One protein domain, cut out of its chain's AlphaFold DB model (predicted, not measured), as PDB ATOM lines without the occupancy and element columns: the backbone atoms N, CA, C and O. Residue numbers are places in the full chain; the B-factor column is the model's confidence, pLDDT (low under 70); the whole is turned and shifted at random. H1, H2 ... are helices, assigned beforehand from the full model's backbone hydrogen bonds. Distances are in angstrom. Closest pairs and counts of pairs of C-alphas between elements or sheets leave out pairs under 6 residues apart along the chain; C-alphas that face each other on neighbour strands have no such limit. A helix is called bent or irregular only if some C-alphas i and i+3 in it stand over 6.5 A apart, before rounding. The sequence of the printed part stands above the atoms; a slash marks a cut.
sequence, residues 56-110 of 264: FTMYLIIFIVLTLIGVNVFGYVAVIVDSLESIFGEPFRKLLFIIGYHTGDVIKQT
ATOM      1  N   PHE A  56     226.596 145.124 208.223       84.88
ATOM      2  CA  PHE A  56     227.413 145.815 209.213       84.88
ATOM      3  C   PHE A  56     227.891 147.213 208.784       84.88
ATOM      4  O   PHE A  56     227.785 148.141 209.577       84.88
ATOM      5  N   THR A  57     228.357 147.413 207.551       84.44
ATOM      6  CA  THR A  57     228.809 148.731 207.068       84.44
ATOM      7  C   THR A  57     227.639 149.708 206.957       84.44
ATOM      8  O   THR A  57     227.783 150.877 207.304       84.44
ATOM      9  N   MET A  58     226.456 149.233 206.551       85.31
ATOM     10  CA  MET A  58     225.231 150.040 206.558       85.31
ATOM     11  C   MET A  58     224.849 150.447 207.989       85.31
ATOM     12  O   MET A  58     224.595 151.625 208.236       85.31
ATOM     13  N   TYR A  59     224.873 149.512 208.946       91.00
ATOM     14  CA  TYR A  59     224.608 149.821 210.357       91.00
ATOM     15  C   TYR A  59     225.668 150.747 210.971       91.00
ATOM     16  O   TYR A  59     225.317 151.621 211.758       91.00
ATOM     17  N   LEU A  60     226.937 150.615 210.579       91.12
ATOM     18  CA  LEU A  60     228.032 151.483 211.018       91.12
ATOM     19  C   LEU A  60     227.819 152.918 210.519       91.12
ATOM     20  O   LEU A  60     227.903 153.859 211.306       91.12
ATOM     21  N   ILE A  61     227.466 153.095 209.243       91.00
ATOM     22  CA  ILE A  61     227.151 154.415 208.675       91.00
ATOM     23  C   ILE A  61     225.924 155.020 209.369       91.00
ATOM     24  O   ILE A  61     225.957 156.185 209.763       91.00
ATOM     25  N   ILE A  62     224.870 154.228 209.589       92.94
ATOM     26  CA  ILE A  62     223.668 154.662 210.316       92.94
ATOM     27  C   ILE A  62     224.020 155.103 211.743       92.94
ATOM     28  O   ILE A  62     223.557 156.155 212.172       92.94
ATOM     29  N   PHE A  63     224.861 154.353 212.458       92.25
ATOM     30  CA  PHE A  63     225.311 154.689 213.810       92.25
ATOM     31  C   PHE A  63     226.125 155.990 213.851       92.25
ATOM     32  O   PHE A  63     225.886 156.833 214.716       92.25
ATOM     33  N   ILE A  64     227.039 156.201 212.896       91.81
ATOM     34  CA  ILE A  64     227.801 157.455 212.777       91.81
ATOM     35  C   ILE A  64     226.856 158.638 212.533       91.81
ATOM     36  O   ILE A  64     226.959 159.660 213.211       91.81
ATOM     37  N   VAL A  65     225.898 158.493 211.614       93.31
ATOM     38  CA  VAL A  65     224.915 159.544 211.306       93.31
ATOM     39  C   VAL A  65     224.009 159.826 212.509       93.31
ATOM     40  O   VAL A  65     223.816 160.986 212.863       93.31
ATOM     41  N   LEU A  66     223.511 158.789 213.190       89.88
ATOM     42  CA  LEU A  66     222.720 158.917 214.422       89.88
ATOM     43  C   LEU A  66     223.502 159.583 215.550       89.88
ATOM     44  O   LEU A  66     222.911 160.323 216.325       89.88
ATOM     45  N   THR A  67     224.812 159.360 215.636       87.94
ATOM     46  CA  THR A  67     225.665 159.990 216.651       87.94
ATOM     47  C   THR A  67     225.868 161.476 216.349       87.94
ATOM     48  O   THR A  67     225.737 162.303 217.249       87.94
ATOM     49  N   LEU A  68     226.097 161.842 215.082       87.88
ATOM     50  CA  LEU A  68     226.230 163.241 214.649       87.88
ATOM     51  C   LEU A  68     224.917 164.028 214.784       87.88
ATOM     52  O   LEU A  68     224.922 165.161 215.262       87.88
ATOM     53  N   ILE A  69     223.787 163.420 214.408       91.62
ATOM     54  CA  ILE A  69     222.450 163.995 214.625       91.62
ATOM     55  C   ILE A  69     222.138 164.040 216.124       91.62
ATOM     56  O   ILE A  69     221.630 165.043 216.623       91.62
ATOM     57  N   GLY A  70     222.479 162.974 216.845       83.94
ATOM     58  CA  GLY A  70     222.266 162.823 218.276       83.94
ATOM     59  C   GLY A  70     222.913 163.950 219.061       83.94
ATOM     60  O   GLY A  70     222.222 164.594 219.836       83.94
ATOM     61  N   VAL A  71     224.190 164.263 218.822       79.62
ATOM     62  CA  VAL A  71     224.890 165.359 219.521       79.62
ATOM     63  C   VAL A  71     224.163 166.703 219.358       79.62
ATOM     64  O   VAL A  71     224.087 167.476 220.310       79.62
ATOM     65  N   ASN A  72     223.554 166.956 218.196       80.75
ATOM     66  CA  ASN A  72     222.763 168.164 217.957       80.75
ATOM     67  C   ASN A  72     221.407 168.123 218.692       80.75
ATOM     68  O   ASN A  72     221.000 169.111 219.296       80.75
ATOM     69  N   VAL A  73     220.725 166.971 218.711       85.69
ATOM     70  CA  VAL A  73     219.435 166.783 219.409       85.69
ATOM     71  C   VAL A  73     219.597 166.800 220.934       85.69
ATOM     72  O   VAL A  73     218.780 167.401 221.630       85.69
ATOM     73  N   PHE A  74     220.660 166.199 221.470       76.25
ATOM     74  CA  PHE A  74     220.920 166.132 222.910       76.25
ATOM     75  C   PHE A  74     221.149 167.514 223.533       76.25
ATOM     76  O   PHE A  74     220.762 167.712 224.682       76.25
ATOM     77  N   GLY A  75     221.672 168.488 222.779       77.94
ATOM     78  CA  GLY A  75     221.754 169.882 223.230       77.94
ATOM     79  C   GLY A  75     220.379 170.502 223.517       77.94
ATOM     80  O   GLY A  75     220.202 171.166 224.535       77.94
ATOM     81  N   TYR A  76     219.374 170.217 222.683       79.06
ATOM     82  CA  TYR A  76     217.994 170.663 222.923       79.06
ATOM     83  C   TYR A  76     217.336 169.908 224.077       79.06
ATOM     84  O   TYR A  76     216.583 170.499 224.849       79.06
ATOM     85  N   VAL A  77     217.635 168.614 224.224       79.44
ATOM     86  CA  VAL A  77     217.137 167.818 225.355       79.44
ATOM     87  C   VAL A  77     217.710 168.334 226.676       79.44
ATOM     88  O   VAL A  77     216.957 168.428 227.636       79.44
ATOM     89  N   ALA A  78     218.983 168.739 226.730       70.38
ATOM     90  CA  ALA A  78     219.594 169.312 227.934       70.38
ATOM     91  C   ALA A  78     218.868 170.585 228.406       70.38
ATOM     92  O   ALA A  78     218.500 170.683 229.572       70.38
ATOM     93  N   VAL A  79     218.531 171.491 227.482       76.88
ATOM     94  CA  VAL A  79     217.751 172.709 227.784       76.88
ATOM     95  C   VAL A  79     216.348 172.379 228.322       76.88
ATOM     96  O   VAL A  79     215.816 173.073 229.189       76.88
ATOM     97  N   ILE A  80     215.728 171.303 227.829       73.25
ATOM     98  CA  ILE A  80     214.431 170.827 228.334       73.25
ATOM     99  C   ILE A  80     214.590 170.191 229.725       73.25
ATOM    100  O   ILE A  80     213.722 170.366 230.580       73.25
ATOM    101  N   VAL A  81     215.698 169.491 229.980       73.31
ATOM    102  CA  VAL A  81     216.021 168.895 231.287       73.31
ATOM    103  C   VAL A  81     216.235 169.967 232.357       73.31
ATOM    104  O   VAL A  81     215.726 169.799 233.465       73.31
ATOM    105  N   ASP A  82     216.844 171.103 232.016       69.50
ATOM    106  CA  ASP A  82     216.973 172.247 232.933       69.50
ATOM    107  C   ASP A  82     215.596 172.784 233.376       69.50
ATOM    108  O   ASP A  82     215.399 173.200 234.516       69.50
ATOM    109  N   SER A  83     214.591 172.707 232.498       67.06
ATOM    110  CA  SER A  83     213.207 173.084 232.830       67.06
ATOM    111  C   SER A  83     212.480 172.012 233.658       67.06
ATOM    112  O   SER A  83     211.555 172.317 234.417       67.06
ATOM    113  N   LEU A  84     212.907 170.752 233.543       61.91
ATOM    114  CA  LEU A  84     212.343 169.605 234.256       61.91
ATOM    115  C   LEU A  84     212.844 169.501 235.703       61.91
ATOM    116  O   LEU A  84     212.169 168.864 236.511       61.91
ATOM    117  N   GLU A  85     213.947 170.156 236.076       57.47
ATOM    118  CA  GLU A  85     214.470 170.147 237.454       57.47
ATOM    119  C   GLU A  85     213.439 170.653 238.483       57.47
ATOM    120  O   GLU A  85     213.337 170.122 239.591       57.47
ATOM    121  N   SER A  86     212.592 171.606 238.082       61.50
ATOM    122  CA  SER A  86     211.528 172.174 238.922       61.50
ATOM    123  C   SER A  86     210.354 171.221 239.195       61.50
ATOM    124  O   SER A  86     209.670 171.358 240.209       61.50
ATOM    125  N   ILE A  87     210.129 170.237 238.318       61.84
ATOM    126  CA  ILE A  87     209.021 169.268 238.406       61.84
ATOM    127  C   ILE A  87     209.521 167.917 238.929       61.84
ATOM    128  O   ILE A  87     208.805 167.196 239.625       61.84
ATOM    129  N   PHE A  88     210.770 167.574 238.622       64.19
ATOM    130  CA  PHE A  88     211.336 166.256 238.865       64.19
ATOM    131  C   PHE A  88     212.394 166.228 239.977       64.19
ATOM    132  O   PHE A  88     212.815 165.137 240.349       64.19
ATOM    133  N   GLY A  89     212.786 167.363 240.564       68.94
ATOM    134  CA  GLY A  89     213.920 167.472 241.495       68.94
ATOM    135  C   GLY A  89     214.007 166.391 242.586       68.94
ATOM    136  O   GLY A  89     214.968 165.622 242.629       68.94
ATOM    137  N   GLU A  90     213.011 166.279 243.469       67.56
ATOM    138  CA  GLU A  90     213.009 165.230 244.504       67.56
ATOM    139  C   GLU A  90     212.729 163.800 243.995       67.56
ATOM    140  O   GLU A  90     213.465 162.881 244.379       67.56
ATOM    141  N   PRO A  91     211.696 163.545 243.167       69.19
ATOM    142  CA  PRO A  91     211.380 162.182 242.737       69.19
ATOM    143  C   PRO A  91     212.454 161.591 241.814       69.19
ATOM    144  O   PRO A  91     212.756 160.400 241.908       69.19
ATOM    145  N   PHE A  92     213.093 162.408 240.975       68.00
ATOM    146  CA  PHE A  92     214.156 161.964 240.075       68.00
ATOM    147  C   PHE A  92     215.454 161.666 240.817       68.00
ATOM    148  O   PHE A  92     216.133 160.703 240.481       68.00
ATOM    149  N   ARG A  93     215.767 162.395 241.896       66.50
ATOM    150  CA  ARG A  93     216.880 162.035 242.788       66.50
ATOM    151  C   ARG A  93     216.682 160.668 243.439       66.50
ATOM    152  O   ARG A  93     217.625 159.883 243.493       66.50
ATOM    153  N   LYS A  94     215.459 160.348 243.879       68.75
ATOM    154  CA  LYS A  94     215.122 159.009 244.397       68.75
ATOM    155  C   LYS A  94     215.217 157.940 243.304       68.75
ATOM    156  O   LYS A  94     215.723 156.854 243.568       68.75
ATOM    157  N   LEU A  95     214.804 158.260 242.077       68.94
ATOM    158  CA  LEU A  95     214.927 157.363 240.926       68.94
ATOM    159  C   LEU A  95     216.395 157.103 240.547       68.94
ATOM    160  O   LEU A  95     216.777 155.951 240.362       68.94
ATOM    161  N   LEU A  96     217.237 158.138 240.508       65.25
ATOM    162  CA  LEU A  96     218.681 158.009 240.285       65.25
ATOM    163  C   LEU A  96     219.371 157.243 241.416       65.25
ATOM    164  O   LEU A  96     220.305 156.496 241.149       65.25
ATOM    165  N   PHE A  97     218.899 157.371 242.658       62.31
ATOM    166  CA  PHE A  97     219.406 156.567 243.768       62.31
ATOM    167  C   PHE A  97     219.055 155.087 243.588       62.31
ATOM    168  O   PHE A  97     219.922 154.251 243.788       62.31
ATOM    169  N   ILE A  98     217.839 154.749 243.139       63.47
ATOM    170  CA  ILE A  98     217.414 153.359 242.875       63.47
ATOM    171  C   ILE A  98     218.155 152.760 241.672       63.47
ATOM    172  O   ILE A  98     218.613 151.619 241.739       63.47
ATOM    173  N   ILE A  99     218.317 153.529 240.592       65.88
ATOM    174  CA  ILE A  99     219.093 153.109 239.416       65.88
ATOM    175  C   ILE A  99     220.579 152.970 239.790       65.88
ATOM    176  O   ILE A  99     221.222 152.001 239.403       65.88
ATOM    177  N   GLY A 100     221.113 153.880 240.608       56.50
ATOM    178  CA  GLY A 100     222.493 153.842 241.096       56.50
ATOM    179  C   GLY A 100     222.770 152.744 242.129       56.50
ATOM    180  O   GLY A 100     223.886 152.229 242.177       56.50
ATOM    181  N   TYR A 101     221.772 152.324 242.919       54.31
ATOM    182  CA  TYR A 101     221.935 151.320 243.983       54.31
ATOM    183  C   TYR A 101     222.269 149.926 243.436       54.31
ATOM    184  O   TYR A 101     222.993 149.164 244.073       54.31
ATOM    185  N   HIS A 102     221.803 149.604 242.226       49.47
ATOM    186  CA  HIS A 102     222.133 148.350 241.538       49.47
ATOM    187  C   HIS A 102     223.397 148.442 240.669       49.47
ATOM    188  O   HIS A 102     223.752 147.492 239.974       49.47
ATOM    189  N   THR A 103     224.093 149.579 240.695       44.75
ATOM    190  CA  THR A 103     225.202 149.907 239.784       44.75
ATOM    191  C   THR A 103     226.382 150.533 240.556       44.75
ATOM    192  O   THR A 103     227.212 151.235 239.987       44.75
ATOM    193  N   GLY A 104     226.489 150.266 241.865       49.28
ATOM    194  CA  GLY A 104     227.495 150.863 242.759       49.28
ATOM    195  C   GLY A 104     228.959 150.551 242.406       49.28
ATOM    196  O   GLY A 104     229.820 151.413 242.582       49.28
ATOM    197  N   ASP A 105     229.243 149.379 241.830       52.53
ATOM    198  CA  ASP A 105     230.604 149.018 241.390       52.53
ATOM    199  C   ASP A 105     230.932 149.537 239.980       52.53
ATOM    200  O   ASP A 105     232.082 149.841 239.658       52.53
ATOM    201  N   VAL A 106     229.911 149.738 239.147       51.03
ATOM    202  CA  VAL A 106     230.075 150.184 237.758       51.03
ATOM    203  C   VAL A 106     230.304 151.695 237.686       51.03
ATOM    204  O   VAL A 106     230.983 152.148 236.771       51.03
ATOM    205  N   ILE A 107     229.832 152.488 238.658       47.72
ATOM    206  CA  ILE A 107     230.118 153.936 238.712       47.72
ATOM    207  C   ILE A 107     231.608 154.187 238.972       47.72
ATOM    208  O   ILE A 107     232.187 155.055 238.326       47.72
ATOM    209  N   LYS A 108     232.261 153.400 239.839       48.06
ATOM    210  CA  LYS A 108     233.710 153.535 240.068       48.06
ATOM    211  C   LYS A 108     234.490 153.202 238.802       48.06
ATOM    212  O   LYS A 108     235.271 154.024 238.341       48.06
ATOM    213  N   GLN A 109     234.188 152.068 238.171       45.09
ATOM    214  CA  GLN A 109     234.901 151.644 236.969       45.09
ATOM    215  C   GLN A 109     234.579 152.521 235.749       45.09
ATOM    216  O   GLN A 109     235.462 152.769 234.940       45.09
ATOM    217  N   THR A 110     233.363 153.054 235.619       50.03
ATOM    218  CA  THR A 110     232.968 153.908 234.483       50.03
ATOM    219  C   THR A 110     233.473 155.337 234.637       50.03
ATOM    220  O   THR A 110     233.917 155.911 233.649       50.03
TER     221      THR A 110
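This is residues 56 to 110 of the 264 residues of an uncharacterized protein of viral metagenome (UniProt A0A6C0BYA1). A long arched helix, H1, folds back near residues 88 and 89 into an open hook, with H1a the long arm and H1b the shorter one; the small helix H2 turns off beyond H1b. The printed part has 55 residues with two named helices, H1 then H2, and no named strand: all helix. It is extended, with a radius of gyration of the C-alphas of 16.1 A, and flat, spanning 42 by 31 by 14 A.

H1, residues 56 to 101, was assigned as one helix by its hydrogen bonds but is bent: C-alphas 87 and 90 are 8.3 A apart. Its arms, H1a, residues 56 to 87, and H1b, residues 90 to 101, stand at a steep tilt of 43 degrees. H1a has a kink of 40 degrees near Phe 74. H2, residues 104 to 110, is close to H1b but not clearly touching, about perpendicular at 82 degrees; their closest C-alphas, of Gly 100 and Ile 107, are 8.0 A apart. H1a and H2 are apart. Every O i to N i+4 pair is within hydrogen-bond range in H1b, 22 of 28 in H1a, 2 of 3 in H2.

H1a measures 41.7 A from C-alpha 56 at (227.413, 145.815, 209.213), H1b 16.5 A, and H2 10.4 A to C-alpha 110 at (232.968, 153.908, 234.483).

The farthest C-alphas, of Thr 57 and Glu 90, are 43.9 A apart. The printed part has no cut; the H1 to H2 link is tight. Residues 82 to 110 of this model have pLDDT under 70.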